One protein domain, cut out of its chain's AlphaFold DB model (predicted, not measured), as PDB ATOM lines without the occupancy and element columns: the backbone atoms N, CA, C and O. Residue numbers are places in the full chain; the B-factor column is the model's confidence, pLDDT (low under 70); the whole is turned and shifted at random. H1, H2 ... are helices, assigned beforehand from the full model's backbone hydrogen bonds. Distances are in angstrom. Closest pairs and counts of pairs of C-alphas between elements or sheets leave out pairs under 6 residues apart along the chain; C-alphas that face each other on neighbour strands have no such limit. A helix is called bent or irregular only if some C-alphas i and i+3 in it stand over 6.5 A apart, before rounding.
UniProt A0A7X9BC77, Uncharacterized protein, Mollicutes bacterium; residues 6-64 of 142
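What this domain is: This is residues 6 to 64 of the 142 residues of an uncharacterized protein of Mollicutes bacterium (UniProt A0A7X9BC77). Two long helices, joined at one end by a tight link, make an open, flat V; the first, H1, is bent, and residues 6 to 23 and 46 to 64 stand free. The printed part has 59 residues with two named helices, H1 then H2, and is all helix. It is only just extended, close to loose: radius of gyration of the C-alphas 15.8 A, spans 45 by 33 by 10 A.

How they stand to each other: Start at H1, residues 6 to 33, assigned as one helix by its hydrogen bonds but bent: C-alphas 17 and 20 are 6.6 A apart. Its arms H1a, residues 6 to 17, and H1b, residues 20 to 33, stand at a steep tilt of 38 degrees. H2, residues 38 to 64, and H1b are close but not clearly touching; their closest C-alphas, of Ser 31 and Ala 41, are 6.6 A apart. They run opposite ways at a shallow tilt of 25 degrees. H1a and H2 are apart. Every O i to N i+4 pair is within hydrogen-bond range in H1a and H2, and 9 of 10 in H1b.

Where its parts are: Find C-alpha 6 at (124.225, 138.580, 163.692); H1a runs 16.8 A from there, and H1b 20.7 A. H2 runs 38.8 A to C-alpha 64 at (117.879, 164.577, 145.409).

The domain as a whole: The farthest C-alphas, of Lys 6 and Thr 37, are 46.0 A apart. The printed part has no cut. Residues 6, 15 and 17 to 38 have pLDDT under 70.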
ATOM      1  N   LYS A   6     123.243 138.735 164.778       68.38
ATOM      2  CA  LYS A   6     124.225 138.580 163.692       68.38
ATOM      3  C   LYS A   6     123.778 137.601 162.596       68.38
ATOM      4  O   LYS A   6     124.027 137.865 161.428       68.38
ATOM      5  N   ILE A   7     123.104 136.505 162.950       78.25
ATOM      6  CA  ILE A   7     122.623 135.502 161.987       78.25
ATOM      7  C   ILE A   7     121.459 136.068 161.167       78.25
ATOM      8  O   ILE A   7     121.442 135.897 159.954       78.25
ATOM      9  N   ILE A   8     120.542 136.809 161.803       77.38
ATOM     10  CA  ILE A   8     119.415 137.456 161.111       77.38
ATOM     11  C   ILE A   8     119.931 138.432 160.050       77.38
ATOM     12  O   ILE A   8     119.470 138.395 158.914       77.38
ATOM     13  N   ILE A   9     120.920 139.260 160.397       78.62
ATOM     14  CA  ILE A   9     121.498 140.252 159.479       78.62
ATOM     15  C   ILE A   9     122.167 139.571 158.276       78.62
ATOM     16  O   ILE A   9     121.956 139.989 157.143       78.62
ATOM     17  N   ILE A  10     122.920 138.489 158.500       79.31
ATOM     18  CA  ILE A  10     123.580 137.740 157.418       79.31
ATOM     19  C   ILE A  10     122.547 137.119 156.469       79.31
ATOM     20  O   ILE A  10     122.691 137.228 155.252       79.31
ATOM     21  N   SER A  11     121.483 136.514 157.001       72.25
ATOM     22  CA  SER A  11     120.405 135.947 156.181       72.25
ATOM     23  C   SER A  11     119.676 137.010 155.352       72.25
ATOM     24  O   SER A  11     119.320 136.748 154.206       72.25
ATOM     25  N   LEU A  12     119.504 138.216 155.899       79.00
ATOM     26  CA  LEU A  12     118.866 139.338 155.210       79.00
ATOM     27  C   LEU A  12     119.731 139.857 154.052       79.00
ATOM     28  O   LEU A  12     119.225 140.068 152.953       79.00
ATOM     29  N   ILE A  13     121.044 139.973 154.268       77.88
ATOM     30  CA  ILE A  13     122.002 140.396 153.236       77.88
ATOM     31  C   ILE A  13     122.073 139.366 152.099       77.88
ATOM     32  O   ILE A  13     122.000 139.738 150.931       77.88
ATOM     33  N   ILE A  14     122.151 138.068 152.415       71.94
ATOM     34  CA  ILE A  14     122.191 137.004 151.394       71.94
ATOM     35  C   ILE A  14     120.884 136.958 150.590       71.94
ATOM     36  O   ILE A  14     120.922 136.806 149.369       71.94
ATOM     37  N   GLY A  15     119.731 137.132 151.243       67.06
ATOM     38  CA  GLY A  15     118.437 137.209 150.560       67.06
ATOM     39  C   GLY A  15     118.346 138.409 149.614       67.06
ATOM     40  O   GLY A  15     117.885 138.269 148.485       67.06
ATOM     41  N   PHE A  16     118.859 139.567 150.032       73.50
ATOM     42  CA  PHE A  16     118.833 140.783 149.219       73.50
ATOM     43  C   PHE A  16     119.786 140.712 148.014       73.50
ATOM     44  O   PHE A  16     119.428 141.145 146.924       73.50
ATOM     45  N   ILE A  17     120.970 140.107 148.180       67.38
ATOM     46  CA  ILE A  17     121.946 139.939 147.090       67.38
ATOM     47  C   ILE A  17     121.491 138.864 146.092       67.38
ATOM     48  O   ILE A  17     121.706 139.012 144.894       67.38
ATOM     49  N   SER A  18     120.852 137.786 146.553       58.28
ATOM     50  CA  SER A  18     120.418 136.683 145.679       58.28
ATOM     51  C   SER A  18     119.141 136.977 144.882       58.28
ATOM     52  O   SER A  18     118.944 136.382 143.822       58.28
ATOM     53  N   PHE A  19     118.305 137.916 145.333       60.09
ATOM     54  CA  PHE A  19     117.057 138.285 144.661       60.09
ATOM     55  C   PHE A  19     117.243 138.757 143.199       60.09
ATOM     56  O   PHE A  19     116.572 138.200 142.325       60.09
ATOM     57  N   PRO A  20     118.175 139.677 142.867       56.84
ATOM     58  CA  PRO A  20     118.409 140.063 141.473       56.84
ATOM     59  C   PRO A  20     118.947 138.915 140.599       56.84
ATOM     60  O   PRO A  20     118.560 138.811 139.437       56.84
ATOM     61  N   PHE A  21     119.767 138.007 141.143       60.75
ATOM     62  CA  PHE A  21     120.297 136.863 140.382       60.75
ATOM     63  C   PHE A  21     119.226 135.814 140.054       60.75
ATOM     64  O   PHE A  21     119.215 135.280 138.944       60.75
ATOM     65  N   ILE A  22     118.309 135.530 140.983       60.88
ATOM     66  CA  ILE A  22     117.210 134.575 140.765       60.88
ATOM     67  C   ILE A  22     116.185 135.151 139.779       60.88
ATOM     68  O   ILE A  22     115.738 134.441 138.878       60.88
ATOM     69  N   ALA A  23     115.854 136.440 139.907       59.19
ATOM     70  CA  ALA A  23     114.929 137.115 139.000       59.19
ATOM     71  C   ALA A  23     115.467 137.166 137.559       59.19
ATOM     72  O   ALA A  23     114.735 136.860 136.622       59.19
ATOM     73  N   LEU A  24     116.757 137.476 137.375       57.47
ATOM     74  CA  LEU A  24     117.387 137.474 136.053       57.47
ATOM     75  C   LEU A  24     117.524 136.052 135.493       57.47
ATOM     76  O   LEU A  24     117.141 135.814 134.350       57.47
ATOM     77  N   GLY A  25     117.987 135.085 136.293       57.75
ATOM     78  CA  GLY A  25     118.138 133.686 135.871       57.75
ATOM     79  C   GLY A  25     116.825 133.016 135.443       57.75
ATOM     80  O   GLY A  25     116.823 132.234 134.492       57.75
ATOM     81  N   GLY A  26     115.704 133.355 136.089       56.25
ATOM     82  CA  GLY A  26     114.374 132.863 135.713       56.25
ATOM     83  C   GLY A  26     113.883 133.380 134.356       56.25
ATOM     84  O   GLY A  26     113.242 132.637 133.620       56.25
ATOM     85  N   ILE A  27     114.237 134.615 133.982       57.84
ATOM     86  CA  ILE A  27     113.878 135.198 132.678       57.84
ATOM     87  C   ILE A  27     114.628 134.482 131.541       57.84
ATOM     88  O   ILE A  27     114.044 134.207 130.488       57.84
ATOM     89  N   PHE A  28     115.895 134.115 131.768       51.47
ATOM     90  CA  PHE A  28     116.706 133.374 130.796       51.47
ATOM     91  C   PHE A  28     116.168 131.968 130.521       51.47
ATOM     92  O   PHE A  28     116.138 131.549 129.365       51.47
ATOM     93  N   THR A  29     115.715 131.243 131.547       53.28
ATOM     94  CA  THR A  29     115.160 129.900 131.338       53.28
ATOM     95  C   THR A  29     113.824 129.972 130.604       53.28
ATOM     96  O   THR A  29     113.670 129.292 129.595       53.28
ATOM     97  N   SER A  30     112.900 130.855 130.994       49.75
ATOM     98  CA  SER A  30     111.615 130.997 130.290       49.75
ATOM     99  C   SER A  30     111.761 131.419 128.820       49.75
ATOM    100  O   SER A  30     111.060 130.891 127.964       49.75
ATOM    101  N   SER A  31     112.713 132.302 128.493       50.91
ATOM    102  CA  SER A  31     112.923 132.775 127.114       50.91
ATOM    103  C   SER A  31     113.505 131.707 126.179       50.91
ATOM    104  O   SER A  31     113.234 131.750 124.981       50.91
ATOM    105  N   LEU A  32     114.308 130.771 126.699       50.81
ATOM    106  CA  LEU A  32     114.858 129.642 125.936       50.81
ATOM    107  C   LEU A  32     113.817 128.532 125.718       50.81
ATOM    108  O   LEU A  32     113.843 127.870 124.682       50.81
ATOM    109  N   PHE A  33     112.894 128.342 126.668       52.25
ATOM    110  CA  PHE A  33     111.812 127.355 126.560       52.25
ATOM    111  C   PHE A  33     110.680 127.786 125.608       52.25
ATOM    112  O   PHE A  33     110.047 126.918 125.012       52.25
ATOM    113  N   ASP A  34     110.477 129.092 125.395       53.84
ATOM    114  CA  ASP A  34     109.462 129.640 124.474       53.84
ATOM    115  C   ASP A  34     109.899 129.690 122.994       53.84
ATOM    116  O   ASP A  34     109.169 130.198 122.143       53.84
ATOM    117  N   GLY A  35     111.086 129.175 122.650       53.62
ATOM    118  CA  GLY A  35     111.558 129.111 121.260       53.62
ATOM    119  C   GLY A  35     111.940 130.462 120.642       53.62
ATOM    120  O   GLY A  35     112.097 130.545 119.424       53.62
ATOM    121  N   LYS A  36     112.109 131.508 121.463       58.75
ATOM    122  CA  LYS A  36     112.557 132.827 121.000       58.75
ATOM    123  C   LYS A  36     113.987 132.762 120.483       58.75
ATOM    124  O   LYS A  36     114.854 132.133 121.095       58.75
ATOM    125  N   THR A  37     114.247 133.417 119.356       69.06
ATOM    126  CA  THR A  37     115.606 133.482 118.806       69.06
ATOM    127  C   THR A  37     116.503 134.327 119.714       69.06
ATOM    128  O   THR A  37     116.035 135.144 120.511       69.06
ATOM    129  N   ILE A  38     117.822 134.145 119.603       69.25
ATOM    130  CA  ILE A  38     118.807 134.915 120.382       69.25
ATOM    131  C   ILE A  38     118.594 136.433 120.203       69.25
ATOM    132  O   ILE A  38     118.749 137.189 121.158       69.25
ATOM    133  N   GLU A  39     118.173 136.876 119.015       71.19
ATOM    134  CA  GLU A  39     117.843 138.279 118.728       71.19
ATOM    135  C   GLU A  39     116.609 138.778 119.487       71.19
ATOM    136  O   GLU A  39     116.635 139.880 120.032       71.19
ATOM    137  N   GLU A  40     115.550 137.975 119.597       71.25
ATOM    138  CA  GLU A  40     114.359 138.347 120.370       71.25
ATOM    139  C   GLU A  40     114.659 138.426 121.872       71.25
ATOM    140  O   GLU A  40     114.184 139.339 122.553       71.25
ATOM    141  N   ALA A  41     115.487 137.515 122.392       72.19
ATOM    142  CA  ALA A  41     115.948 137.562 123.777       72.19
ATOM    143  C   ALA A  41     116.802 138.816 124.049       72.19
ATOM    144  O   ALA A  41     116.590 139.501 125.052       72.19
ATOM    145  N   LEU A  42     117.718 139.165 123.138       72.50
ATOM    146  CA  LEU A  42     118.526 140.387 123.226       72.50
ATOM    147  C   LEU A  42     117.672 141.657 123.162       72.50
ATOM    148  O   LEU A  42     117.910 142.585 123.930       72.50
ATOM    149  N   HIS A  43     116.654 141.691 122.302       75.56
ATOM    150  CA  HIS A  43     115.731 142.820 122.203       75.56
ATOM    151  C   HIS A  43     114.925 143.018 123.498       75.56
ATOM    152  O   HIS A  43     114.773 144.140 123.980       75.56
ATOM    153  N   ILE A  44     114.456 141.929 124.118       78.56
ATOM    154  CA  ILE A  44     113.770 141.982 125.421       78.56
ATOM    155  C   ILE A  44     114.708 142.509 126.512       78.56
ATOM    156  O   ILE A  44     114.296 143.342 127.319       78.56
ATOM    157  N   ILE A  45     115.963 142.055 126.528       78.25
ATOM    158  CA  ILE A  45     116.975 142.534 127.477       78.25
ATOM    159  C   ILE A  45     117.253 144.025 127.264       78.25
ATOM    160  O   ILE A  45     117.287 144.767 128.241       78.25
ATOM    161  N   GLY A  46     117.392 144.475 126.014       80.75
ATOM    162  CA  GLY A  46     117.594 145.887 125.678       80.75
ATOM    163  C   GLY A  46     116.481 146.778 126.231       80.75
ATOM    164  O   GLY A  46     116.761 147.713 126.979       80.75
ATOM    165  N   ASN A  47     115.223 146.413 125.976       82.00
ATOM    166  CA  ASN A  47     114.068 147.150 126.496       82.00
ATOM    167  C   ASN A  47     114.032 147.156 128.031       82.00
ATOM    168  O   ASN A  47     113.706 148.168 128.647       82.00
ATOM    169  N   LYS A  48     114.392 146.036 128.673       78.81
ATOM    170  CA  LYS A  48     114.449 145.958 130.140       78.81
ATOM    171  C   LYS A  48     115.570 146.804 130.732       78.81
ATOM    172  O   LYS A  48     115.377 147.377 131.799       78.81
ATOM    173  N   ILE A  49     116.710 146.916 130.056       84.00
ATOM    174  CA  ILE A  49     117.796 147.813 130.465       84.00
ATOM    175  C   ILE A  49     117.342 149.273 130.365       84.00
ATOM    176  O   ILE A  49     117.574 150.035 131.301       84.00
ATOM    177  N   GLU A  50     116.654 149.655 129.289       87.12
ATOM    178  CA  GLU A  50     116.124 151.015 129.121       87.12
ATOM    179  C   GLU A  50     115.083 151.367 130.198       87.12
ATOM    180  O   GLU A  50     115.183 152.419 130.832       87.12
ATOM    181  N   GLU A  51     114.149 150.455 130.496       87.81
ATOM    182  CA  GLU A  51     113.203 150.607 131.613       87.81
ATOM    183  C   GLU A  51     113.928 150.798 132.956       87.81
ATOM    184  O   GLU A  51     113.558 151.674 133.742       87.81
ATOM    185  N   ILE A  52     114.980 150.014 133.221       87.81
ATOM    186  CA  ILE A  52     115.787 150.142 134.442       87.81
ATOM    187  C   ILE A  52     116.463 151.514 134.504       87.81
ATOM    188  O   ILE A  52     116.432 152.142 135.560       87.81
ATOM    189  N   PHE A  53     117.028 152.011 133.402       89.38
ATOM    190  CA  PHE A  53     117.645 153.341 133.360       89.38
ATOM    191  C   PHE A  53     116.650 154.453 133.696       89.38
ATOM    192  O   PHE A  53     116.971 155.344 134.482       89.38
ATOM    193  N   ILE A  54     115.433 154.384 133.152       91.00
ATOM    194  CA  ILE A  54     114.371 155.354 133.452       91.00
ATOM    195  C   ILE A  54     114.024 155.321 134.945       91.00
ATOM    196  O   ILE A  54     113.935 156.373 135.579       91.00
ATOM    197  N   ILE A  55     113.863 154.124 135.518       91.69
ATOM    198  CA  ILE A  55     113.540 153.948 136.940       91.69
ATOM    199  C   ILE A  55     114.668 154.479 137.829       91.69
ATOM    200  O   ILE A  55     114.390 155.179 138.800       91.69
ATOM    201  N   VAL A  56     115.927 154.176 137.506       91.81
ATOM    202  CA  VAL A  56     117.088 154.668 138.262       91.81
ATOM    203  C   VAL A  56     117.127 156.192 138.238       91.81
ATOM    204  O   VAL A  56     117.206 156.802 139.299       91.81
ATOM    205  N   ASN A  57     116.965 156.808 137.069       92.00
ATOM    206  CA  ASN A  57     116.951 158.264 136.947       92.00
ATOM    207  C   ASN A  57     115.780 158.904 137.722       92.00
ATOM    208  O   ASN A  57     115.944 159.946 138.354       92.00
ATOM    209  N   ASP A  58     114.590 158.296 137.725       93.31
ATOM    210  CA  ASP A  58     113.461 158.775 138.540       93.31
ATOM    211  C   ASP A  58     113.748 158.659 140.050       93.31
ATOM    212  O   ASP A  58     113.449 159.579 140.816       93.31
ATOM    213  N   ILE A  59     114.377 157.563 140.485       93.19
ATOM    214  CA  ILE A  59     114.793 157.366 141.880       93.19
ATOM    215  C   ILE A  59     115.846 158.399 142.290       93.19
ATOM    216  O   ILE A  59     115.701 159.000 143.352       93.19
ATOM    217  N   GLU A  60     116.860 158.648 141.462       92.44
ATOM    218  CA  GLU A  60     117.908 159.642 141.734       92.44
ATOM    219  C   GLU A  60     117.323 161.053 141.868       92.44
ATOM    220  O   GLU A  60     117.622 161.770 142.826       92.44
ATOM    221  N   ASN A  61     116.407 161.431 140.972       93.12
ATOM    222  CA  ASN A  61     115.717 162.720 141.048       93.12
ATOM    223  C   ASN A  61     114.863 162.843 142.321       93.12
ATOM    224  O   ASN A  61     114.877 163.880 142.991       93.12
ATOM    225  N   LYS A  62     114.137 161.782 142.695       92.81
ATOM    226  CA  LYS A  62     113.362 161.745 143.947       92.81
ATOM    227  C   LYS A  62     114.257 161.816 145.178       92.81
ATOM    228  O   LYS A  62     113.913 162.526 146.121       92.81
ATOM    229  N   GLN A  63     115.389 161.119 145.173       92.44
ATOM    230  CA  GLN A  63     116.352 161.152 146.268       92.44
ATOM    231  C   GLN A  63     116.921 162.561 146.447       92.44
ATOM    232  O   GLN A  63     116.869 163.089 147.554       92.44
ATOM    233  N   SER A  64     117.365 163.203 145.364       92.81
ATOM    234  CA  SER A  64     117.879 164.577 145.409       92.81
ATOM    235  C   SER A  64     116.841 165.560 145.967       92.81
ATOM    236  O   SER A  64     117.156 166.403 146.811       92.81
TER     237      SER A  64